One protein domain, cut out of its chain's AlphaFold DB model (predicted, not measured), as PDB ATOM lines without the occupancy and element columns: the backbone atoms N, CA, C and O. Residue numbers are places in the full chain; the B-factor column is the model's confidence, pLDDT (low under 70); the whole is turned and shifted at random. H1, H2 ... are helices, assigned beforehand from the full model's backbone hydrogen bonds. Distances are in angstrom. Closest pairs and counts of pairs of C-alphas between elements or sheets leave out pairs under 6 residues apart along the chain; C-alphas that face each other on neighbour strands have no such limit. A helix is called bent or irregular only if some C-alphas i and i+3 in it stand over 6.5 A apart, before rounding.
ATOM      1  N   ALA A 109     -17.081 -12.696  74.111       97.06
ATOM      2  CA  ALA A 109     -18.086 -11.761  74.622       97.06
ATOM      3  C   ALA A 109     -17.890 -11.367  76.103       97.06
ATOM      4  O   ALA A 109     -18.809 -10.818  76.706       97.06
ATOM      5  N   LEU A 110     -16.730 -11.660  76.712       97.56
ATOM      6  CA  LEU A 110     -16.477 -11.407  78.138       97.56
ATOM      7  C   LEU A 110     -16.778  -9.959  78.554       97.56
ATOM      8  O   LEU A 110     -17.387  -9.741  79.596       97.56
ATOM      9  N   ASP A 111     -16.393  -8.987  77.729       96.50
ATOM     10  CA  ASP A 111     -16.593  -7.566  78.041       96.50
ATOM     11  C   ASP A 111     -18.066  -7.187  78.052       96.50
ATOM     12  O   ASP A 111     -18.505  -6.443  78.922       96.50
ATOM     13  N   ALA A 112     -18.846  -7.739  77.119       97.00
ATOM     14  CA  ALA A 112     -20.284  -7.517  77.078       97.00
ATOM     15  C   ALA A 112     -20.964  -8.087  78.330       97.00
ATOM     16  O   ALA A 112     -21.835  -7.434  78.901       97.00
ATOM     17  N   PHE A 113     -20.539  -9.268  78.791       98.19
ATOM     18  CA  PHE A 113     -21.043  -9.837  80.040       98.19
ATOM     19  C   PHE A 113     -20.652  -8.988  81.251       98.19
ATOM     20  O   PHE A 113     -21.533  -8.610  82.013       98.19
ATOM     21  N   ALA A 114     -19.378  -8.609  81.385       97.81
ATOM     22  CA  ALA A 114     -18.924  -7.766  82.489       97.81
ATOM     23  C   ALA A 114     -19.642  -6.403  82.517       97.81
ATOM     24  O   ALA A 114     -20.026  -5.936  83.584       97.81
ATOM     25  N   LEU A 115     -19.894  -5.792  81.354       97.25
ATOM     26  CA  LEU A 115     -20.664  -4.551  81.239       97.25
ATOM     27  C   LEU A 115     -22.103  -4.696  81.742       97.25
ATOM     28  O   LEU A 115     -22.595  -3.819  82.448       97.25
ATOM     29  N   LEU A 116     -22.783  -5.791  81.392       96.50
ATOM     30  CA  LEU A 116     -24.130  -6.073  81.898       96.50
ATOM     31  C   LEU A 116     -24.126  -6.296  83.416       96.50
ATOM     32  O   LEU A 116     -25.068  -5.889  84.095       96.50
ATOM     33  N   THR A 117     -23.056  -6.894  83.941       97.38
ATOM     34  CA  THR A 117     -22.858  -7.164  85.368       97.38
ATOM     35  C   THR A 117     -22.534  -5.914  86.196       97.38
ATOM     36  O   THR A 117     -22.649  -5.957  87.414       97.38
ATOM     37  N   LEU A 118     -22.243  -4.757  85.587       96.69
ATOM     38  CA  LEU A 118     -22.070  -3.501  86.340       96.69
ATOM     39  C   LEU A 118     -23.335  -3.025  87.083       96.69
ATOM     40  O   LEU A 118     -23.284  -2.041  87.810       96.69
ATOM     41  N   ARG A 119     -24.475  -3.692  86.870       94.25
ATOM     42  CA  ARG A 119     -25.752  -3.436  87.553       94.25
ATOM     43  C   ARG A 119     -26.077  -4.468  88.635       94.25
ATOM     44  O   ARG A 119     -27.208  -4.484  89.114       94.25
ATOM     45  N   ASP A 120     -25.152  -5.376  88.930       97.06
ATOM     46  CA  ASP A 120     -25.350  -6.403  89.950       97.06
ATOM     47  C   ASP A 120     -25.393  -5.778  91.350       97.06
ATOM     48  O   ASP A 120     -24.720  -4.784  91.618       97.06
ATOM     49  N   ASP A 121     -26.200  -6.358  92.232       95.56
ATOM     50  CA  ASP A 121     -26.422  -5.881  93.597       95.56
ATOM     51  C   ASP A 121     -25.459  -6.497  94.619       95.56
ATOM     52  O   ASP A 121     -25.448  -6.094  95.781       95.56
ATOM     53  N   ALA A 122     -24.633  -7.457  94.199       97.31
ATOM     54  CA  ALA A 122     -23.644  -8.090  95.052       97.31
ATOM     55  C   ALA A 122     -22.232  -7.563  94.774       97.31
ATOM     56  O   ALA A 122     -21.695  -7.718  93.673       97.31
ATOM     57  N   ASP A 123     -21.575  -7.046  95.814       97.94
ATOM     58  CA  ASP A 123     -20.222  -6.478  95.739       97.94
ATOM     59  C   ASP A 123     -19.204  -7.422  95.099       97.94
ATOM     60  O   ASP A 123     -18.486  -7.048  94.183       97.94
ATOM     61  N   ALA A 124     -19.194  -8.696  95.493       97.31
ATOM     62  CA  ALA A 124     -18.242  -9.663  94.947       97.31
ATOM     63  C   ALA A 124     -18.446  -9.945  93.441       97.31
ATOM     64  O   ALA A 124     -17.514 -10.372  92.753       97.31
ATOM     65  N   VAL A 125     -19.665  -9.758  92.926       98.06
ATOM     66  CA  VAL A 125     -19.984  -9.921  91.501       98.06
ATOM     67  C   VAL A 125     -19.577  -8.662  90.732       98.06
ATOM     68  O   VAL A 125     -18.959  -8.757  89.666       98.06
ATOM     69  N   LEU A 126     -19.870  -7.496  91.305       97.94
ATOM     70  CA  LEU A 126     -19.513  -6.194  90.757       97.94
ATOM     71  C   LEU A 126     -17.988  -5.992  90.705       97.94
ATOM     72  O   LEU A 126     -17.458  -5.620  89.657       97.94
ATOM     73  N   ASP A 127     -17.266  -6.367  91.763       98.31
ATOM     74  CA  ASP A 127     -15.800  -6.411  91.830       98.31
ATOM     75  C   ASP A 127     -15.214  -7.256  90.690       98.31
ATOM     76  O   ASP A 127     -14.328  -6.810  89.951       98.31
ATOM     77  N   ALA A 128     -15.767  -8.452  90.461       98.19
ATOM     78  CA  ALA A 128     -15.318  -9.324  89.383       98.19
ATOM     79  C   ALA A 128     -15.485  -8.661  88.004       98.19
ATOM     80  O   ALA A 128     -14.563  -8.729  87.182       98.19
ATOM     81  N   ALA A 129     -16.610  -7.979  87.762       98.31
ATOM     82  CA  ALA A 129     -16.855  -7.223  86.536       98.31
ATOM     83  C   ALA A 129     -15.891  -6.038  86.379       98.31
ATOM     84  O   ALA A 129     -15.256  -5.893  85.328       98.31
ATOM     85  N   CYS A 130     -15.698  -5.241  87.430       97.75
ATOM     86  CA  CYS A 130     -14.729  -4.149  87.440       97.75
ATOM     87  C   CYS A 130     -13.309  -4.661  87.153       97.75
ATOM     88  O   CYS A 130     -12.631  -4.115  86.284       97.75
ATOM     89  N   SER A 131     -12.885  -5.774  87.759       97.56
ATOM     90  CA  SER A 131     -11.556  -6.372  87.541       97.56
ATOM     91  C   SER A 131     -11.295  -6.802  86.088       97.56
ATOM     92  O   SER A 131     -10.144  -6.941  85.665       97.56
ATOM     93  N   ILE A 132     -12.356  -7.078  85.321       97.50
ATOM     94  CA  ILE A 132     -12.286  -7.430  83.898       97.50
ATOM     95  C   ILE A 132     -12.163  -6.171  83.038       97.50
ATOM     96  O   ILE A 132     -11.390  -6.160  82.078       97.50
ATOM     97  N   LEU A 133     -12.917  -5.125  83.377       97.50
ATOM     98  CA  LEU A 133     -13.042  -3.917  82.564       97.50
ATOM     99  C   LEU A 133     -11.930  -2.891  82.827       97.50
ATOM    100  O   LEU A 133     -11.522  -2.196  81.897       97.50
ATOM    101  N   ILE A 134     -11.393  -2.816  84.049       96.00
ATOM    102  CA  ILE A 134     -10.353  -1.846  84.439       96.00
ATOM    103  C   ILE A 134      -9.133  -1.871  83.503       96.00
ATOM    104  O   ILE A 134      -8.778  -0.806  82.995       96.00
ATOM    105  N   PRO A 135      -8.521  -3.033  83.175       94.75
ATOM    106  CA  PRO A 135      -7.369  -3.065  82.269       94.75
ATOM    107  C   PRO A 135      -7.652  -2.493  80.872       94.75
ATOM    108  O   PRO A 135      -6.724  -2.109  80.164       94.75
ATOM    109  N   LYS A 136      -8.925  -2.440  80.460       92.50
ATOM    110  CA  LYS A 136      -9.366  -1.973  79.137       92.50
ATOM    111  C   LYS A 136      -9.760  -0.501  79.130       92.50
ATOM    112  O   LYS A 136      -9.749   0.131  78.080       92.50
ATOM    113  N   ALA A 137     -10.052   0.076  80.292       91.00
ATOM    114  CA  ALA A 137     -10.469   1.469  80.409       91.00
ATOM    115  C   ALA A 137      -9.381   2.484  80.009       91.00
ATOM    116  O   ALA A 137      -9.695   3.645  79.757       91.00
ATOM    117  N   ALA A 138      -8.115   2.060  79.921       84.81
ATOM    118  CA  ALA A 138      -7.029   2.890  79.396       84.81
ATOM    119  C   ALA A 138      -7.127   3.119  77.877       84.81
ATOM    120  O   ALA A 138      -6.663   4.145  77.383       84.81
ATOM    121  N   THR A 139      -7.715   2.176  77.137       87.75
ATOM    122  CA  THR A 139      -7.799   2.213  75.668       87.75
ATOM    123  C   THR A 139      -9.228   2.368  75.149       87.75
ATOM    124  O   THR A 139      -9.407   2.805  74.014       87.75
ATOM    125  N   ASP A 140     -10.243   2.080  75.968       90.25
ATOM    126  CA  ASP A 140     -11.653   2.302  75.646       90.25
ATOM    127  C   ASP A 140     -12.228   3.498  76.424       90.25
ATOM    128  O   ASP A 140     -12.544   3.423  77.616       90.25
ATOM    129  N   ALA A 141     -12.421   4.606  75.705       86.38
ATOM    130  CA  ALA A 141     -12.953   5.855  76.245       86.38
ATOM    131  C   ALA A 141     -14.375   5.730  76.825       86.38
ATOM    132  O   ALA A 141     -14.777   6.577  77.623       86.38
ATOM    133  N   LYS A 142     -15.143   4.695  76.454       90.69
ATOM    134  CA  LYS A 142     -16.507   4.481  76.960       90.69
ATOM    135  C   LYS A 142     -16.534   3.783  78.318       90.69
ATOM    136  O   LYS A 142     -17.504   3.951  79.050       90.69
ATOM    137  N   LEU A 143     -15.491   3.031  78.674       93.44
ATOM    138  CA  LEU A 143     -15.462   2.270  79.929       93.44
ATOM    139  C   LEU A 143     -15.192   3.153  81.146       93.44
ATOM    140  O   LEU A 143     -15.762   2.924  82.211       93.44
ATOM    141  N   LYS A 144     -14.352   4.181  80.999       91.25
ATOM    142  CA  LYS A 144     -13.967   5.041  82.124       91.25
ATOM    143  C   LYS A 144     -15.161   5.753  82.788       91.25
ATOM    144  O   LYS A 144     -15.250   5.687  84.014       91.25
ATOM    145  N   PRO A 145     -16.100   6.374  82.045       92.62
ATOM    146  CA  PRO A 145     -17.301   6.960  82.641       92.62
ATOM    147  C   PRO A 145     -18.184   5.943  83.372       92.62
ATOM    148  O   PRO A 145     -18.703   6.270  84.434       92.62
ATOM    149  N   LEU A 146     -18.317   4.722  82.840       95.19
ATOM    150  CA  LEU A 146     -19.133   3.663  83.445       95.19
ATOM    151  C   LEU A 146     -18.552   3.204  84.788       95.19
ATOM    152  O   LEU A 146     -19.268   3.128  85.779       95.19
ATOM    153  N   LEU A 147     -17.239   2.966  84.853       95.69
ATOM    154  CA  LEU A 147     -16.565   2.586  86.101       95.69
ATOM    155  C   LEU A 147     -16.595   3.722  87.142       95.69
ATOM    156  O   LEU A 147     -16.786   3.470  88.329       95.69
ATOM    157  N   ALA A 148     -16.477   4.979  86.704       93.94
ATOM    158  CA  ALA A 148     -16.629   6.139  87.583       93.94
ATOM    159  C   ALA A 148     -18.079   6.340  88.071       93.94
ATOM    160  O   ALA A 148     -18.306   6.910  89.137       93.94
ATOM    161  N   GLU A 149     -19.082   5.922  87.299       95.06
ATOM    162  CA  GLU A 149     -20.482   5.902  87.735       95.06
ATOM    163  C   GLU A 149     -20.714   4.845  88.814       95.06
ATOM    164  O   GLU A 149     -21.279   5.182  89.850       95.06
ATOM    165  N   VAL A 150     -20.182   3.632  88.634       96.00
ATOM    166  CA  VAL A 150     -20.219   2.575  89.660       96.00
ATOM    167  C   VAL A 150     -19.568   3.051  90.958       96.00
ATOM    168  O   VAL A 150     -20.180   2.951  92.019       96.00
ATOM    169  N   TYR A 151     -18.376   3.655  90.882       95.56
ATOM    170  CA  TYR A 151     -17.729   4.237  92.061       95.56
ATOM    171  C   TYR A 151     -18.643   5.244  92.768       95.56
ATOM    172  O   TYR A 151     -18.879   5.135  93.967       95.56
ATOM    173  N   ARG A 152     -19.197   6.216  92.031       94.94
ATOM    174  CA  ARG A 152     -20.067   7.253  92.609       94.94
ATOM    175  C   ARG A 152     -21.351   6.687  93.214       94.94
ATOM    176  O   ARG A 152     -21.811   7.238  94.207       94.94
ATOM    177  N   ALA A 153     -21.917   5.636  92.624       95.31
ATOM    178  CA  ALA A 153     -23.154   5.018  93.089       95.31
ATOM    179  C   ALA A 153     -22.989   4.291  94.434       95.31
ATOM    180  O   ALA A 153     -23.911   4.317  95.241       95.31
ATOM    181  N   HIS A 154     -21.821   3.691  94.680       95.06
ATOM    182  CA  HIS A 154     -21.575   2.848  95.857       95.06
ATOM    183  C   HIS A 154     -20.571   3.444  96.858       95.06
ATOM    184  O   HIS A 154     -20.256   2.829  97.876       95.06
ATOM    185  N   ARG A 155     -20.029   4.642  96.599       92.62
ATOM    186  CA  ARG A 155     -19.057   5.279  97.497       92.62
ATOM    187  C   ARG A 155     -19.676   5.519  98.877       92.62
ATOM    188  O   ARG A 155     -20.650   6.253  99.003       92.62
ATOM    189  N   GLY A 156     -19.025   4.984  99.909       90.31
ATOM    190  CA  GLY A 156     -19.475   5.097 101.300       90.31
ATOM    191  C   GLY A 156     -20.495   4.036 101.714       90.31
ATOM    192  O   GLY A 156     -20.925   4.052 102.863       90.31
ATOM    193  N   ASP A 157     -20.859   3.117 100.816       94.88
ATOM    194  CA  ASP A 157     -21.662   1.945 101.146       94.88
ATOM    195  C   ASP A 157     -20.761   0.823 101.687       94.88
ATOM    196  O   ASP A 157     -19.869   0.322 100.997       94.88
ATOM    197  N   GLU A 158     -20.985   0.424 102.940       94.12
ATOM    198  CA  GLU A 158     -20.227  -0.645 103.598       94.12
ATOM    199  C   GLU A 158     -20.457  -2.019 102.954       94.12
ATOM    200  O   GLU A 158     -19.616  -2.904 103.099       94.12
ATOM    201  N   ALA A 159     -21.555  -2.198 102.213       95.56
ATOM    202  CA  ALA A 159     -21.809  -3.432 101.485       95.56
ATOM    203  C   ALA A 159     -20.904  -3.598 100.252       95.56
ATOM    204  O   ALA A 159     -20.778  -4.723  99.782       95.56
ATOM    205  N   PHE A 160     -20.269  -2.524  99.754       96.50
ATOM    206  CA  PHE A 160     -19.523  -2.494  98.484       96.50
ATOM    207  C   PHE A 160     -18.015  -2.223  98.631       96.50
ATOM    208  O   PHE A 160     -17.372  -1.628  97.758       96.50
ATOM    209  N   GLN A 161     -17.425  -2.628  99.757       95.12
ATOM    210  CA  GLN A 161     -16.031  -2.314 100.076       95.12
ATOM    211  C   GLN A 161     -15.018  -2.876  99.066       95.12
ATOM    212  O   GLN A 161     -14.018  -2.204  98.796       95.12
ATOM    213  N   LEU A 162     -15.249  -4.062  98.488       94.44
ATOM    214  CA  LEU A 162     -14.314  -4.671  97.532       94.44
ATOM    215  C   LEU A 162     -14.270  -3.866  96.234       94.44
ATOM    216  O   LEU A 162     -13.201  -3.415  95.816       94.44
ATOM    217  N   THR A 163     -15.443  -3.627  95.644       96.69
ATOM    218  CA  THR A 163     -15.582  -2.873  94.395       96.69
ATOM    219  C   THR A 163     -15.021  -1.463  94.548       96.69
ATOM    220  O   THR A 163     -14.269  -0.993  93.688       96.69
ATOM    221  N   ILE A 164     -15.352  -0.781  95.648       96.62
ATOM    222  CA  ILE A 164     -14.873   0.577  95.907       96.62
ATOM    223  C   ILE A 164     -13.354   0.601  96.067       96.62
ATOM    224  O   ILE A 164     -12.699   1.384  95.380       96.62
ATOM    225  N   GLY A 165     -12.778  -0.293  96.876       95.00
ATOM    226  CA  GLY A 165     -11.326  -0.376  97.043       95.00
ATOM    227  C   GLY A 165     -10.590  -0.637  95.725       95.00
ATOM    228  O   GLY A 165      -9.575   0.006  95.438       95.00
ATOM    229  N   LEU A 166     -11.124  -1.523  94.877       96.12
ATOM    230  CA  LEU A 166     -10.576  -1.805  93.549       96.12
ATOM    231  C   LEU A 166     -10.609  -0.570  92.631       96.12
ATOM    232  O   LEU A 166      -9.617  -0.264  91.958       96.12
ATOM    233  N   LEU A 167     -11.741   0.138  92.584       95.69
ATOM    234  CA  LEU A 167     -11.925   1.319  91.735       95.69
ATOM    235  C   LEU A 167     -11.070   2.503  92.201       95.69
ATOM    236  O   LEU A 167     -10.483   3.192  91.362       95.69
ATOM    237  N   GLU A 168     -10.938   2.716  93.512       94.00
ATOM    238  CA  GLU A 168     -10.052   3.735  94.086       94.00
ATOM    239  C   GLU A 168      -8.588   3.439  93.781       94.00
ATOM    240  O   GLU A 168      -7.897   4.295  93.227       94.00
ATOM    241  N   GLY A 169      -8.137   2.206  94.037       93.12
ATOM    242  CA  GLY A 169      -6.775   1.773  93.717       93.12
ATOM    243  C   GLY A 169      -6.441   1.862  92.224       93.12
ATOM    244  O   GLY A 169      -5.274   1.971  91.854       93.12
ATOM    245  N   SER A 170      -7.464   1.873  91.368       92.38
ATOM    246  CA  SER A 170      -7.335   2.005  89.913       92.38
ATOM    247  C   SER A 170      -7.558   3.436  89.396       92.38
ATOM    248  O   SER A 170      -7.575   3.652  88.184       92.38
ATOM    249  N   GLY A 171      -7.723   4.424  90.285       90.38
ATOM    250  CA  GLY A 171      -7.815   5.845  89.931       90.38
ATOM    251  C   GLY A 171      -9.185   6.314  89.425       90.38
ATOM    252  O   GLY A 171      -9.282   7.398  88.850       90.38
ATOM    253  N   PHE A 172     -10.255   5.538  89.628       88.62
ATOM    254  CA  PHE A 172     -11.628   5.953  89.287       88.62
ATOM    255  C   PHE A 172     -12.307   6.764  90.400       88.62
ATOM    256  O   PHE A 172     -13.380   7.321  90.171       88.62
ATOM    257  N   GLY A 173     -11.674   6.860  91.577       74.56
ATOM    258  CA  GLY A 173     -12.160   7.634  92.722       74.56
ATOM    259  C   GLY A 173     -11.703   9.098  92.782       74.56
ATOM    260  O   GLY A 173     -12.195   9.858  93.617       74.56
ATOM    261  N   GLU A 174     -10.782   9.526  91.911       68.19
ATOM    262  CA  GLU A 174     -10.309  10.914  91.895       68.19
ATOM    263  C   GLU A 174     -11.327  11.842  91.212       68.19
ATOM    264  O   GLU A 174     -11.441  11.892  89.988       68.19
ATOM    265  N   THR A 175     -12.029  12.645  92.013       53.19
ATOM    266  CA  THR A 175     -12.543  13.946  91.568       53.19
ATOM    267  C   THR A 175     -11.361  14.902  91.419       53.19
ATOM    268  O   THR A 175     -10.841  15.389  92.423       53.19
ATOM    269  N   ARG A 176     -10.939  15.162  90.181       41.78
ATOM    270  CA  ARG A 176     -10.217  16.389  89.827       41.78
ATOM    271  C   ARG A 176     -11.115  17.266  88.979       41.78
ATOM    272  O   ARG A 176     -11.745  16.707  88.053       41.78
TER     273      ARG A 176
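What this domain is: This is residues 109 to 176 of the 176 residues of an uncharacterized protein of Phycisphaerae bacterium RAS1 (UniProt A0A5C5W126). Four helices form a flat, compact body in which the longest helix, H2, is the middle piece: H3 and H4 pack on it to make a small three-helix bundle, their centres in a triangle, and H1 packs on H2 away from those two. The helices fold back on one another as three successive hairpins, and the last residues, 174 to 176, trail away from H4's end of the body. The printed part has 68 residues with four named helices, in the order H1, H2, H3, H4, and no named strand; the class is all helix. The whole is compact, with a radius of gyration of the C-alphas of 10.8 A and spans of 31 by 28 by 15 A.

Where its parts are: H2, residues 123 to 136, measures 20.3 A from C-alpha 123 at (-20.222, -6.478, 95.739) to C-alpha 136 at (-9.366, -1.973, 79.137). It is irregular, but only just: C-alphas 132 and 135 are 6.8 A apart. H1, residues 110 to 117, measures 10.5 A and begins with C-alpha 110 at (-16.477, -11.407, 78.138). H3, residues 143 to 154, measures 17.1 A. H4, residues 158 to 169, measures 16.9 A and ends with C-alpha 169 at (-6.775, 1.773, 93.717). H4 is irregular, with C-alphas 159 and 162 8.6 A apart.

How they stand to each other: H2 is the hub and touches the three other helices. H2 and H4 run the same way at a shallow tilt of 14 degrees; their closest C-alphas, of Asp 127 and Thr 163, are 4.4 A apart. H2 and H3 form a hairpin and run opposite ways at a shallow tilt of 25 degrees. They touch through residues 130 to 136 of H2 and 143 to 147 of H3 alone, with the closest C-alphas, of Cys 130 and Leu 147, 7.1 A apart. H3 and H4, also a hairpin, touch and run opposite ways at a shallow tilt of 34 degrees, only just short of steep; their closest C-alphas, of Tyr 151 and Ile 164, are 6.0 A apart. H2, H3 and H4 are an up and down bundle, each helix running against the one before it. H1 and H2 form a hairpin at a steep tilt of 41 degrees, with the closest C-alphas, of Ala 114 and Ala 129, 4.6 A apart. H1 is apart from H3 and H4. In H1 and H3 every O i to N i+4 pair is within hydrogen-bond range; in H2 8 of 10 are, and in H4 6 of 8.

The domain as a whole: The two C-alphas farthest apart, of Ala 109 and Arg 176, are 32.9 A apart. The printed part has no cut and ends at residue 176, the chain's last. The links H1 to H2 and H3 to H4 are tight, and H2 to H3 is short. The mean pLDDT of the printed part is 92.8, and residues 174 to 176 are under 70.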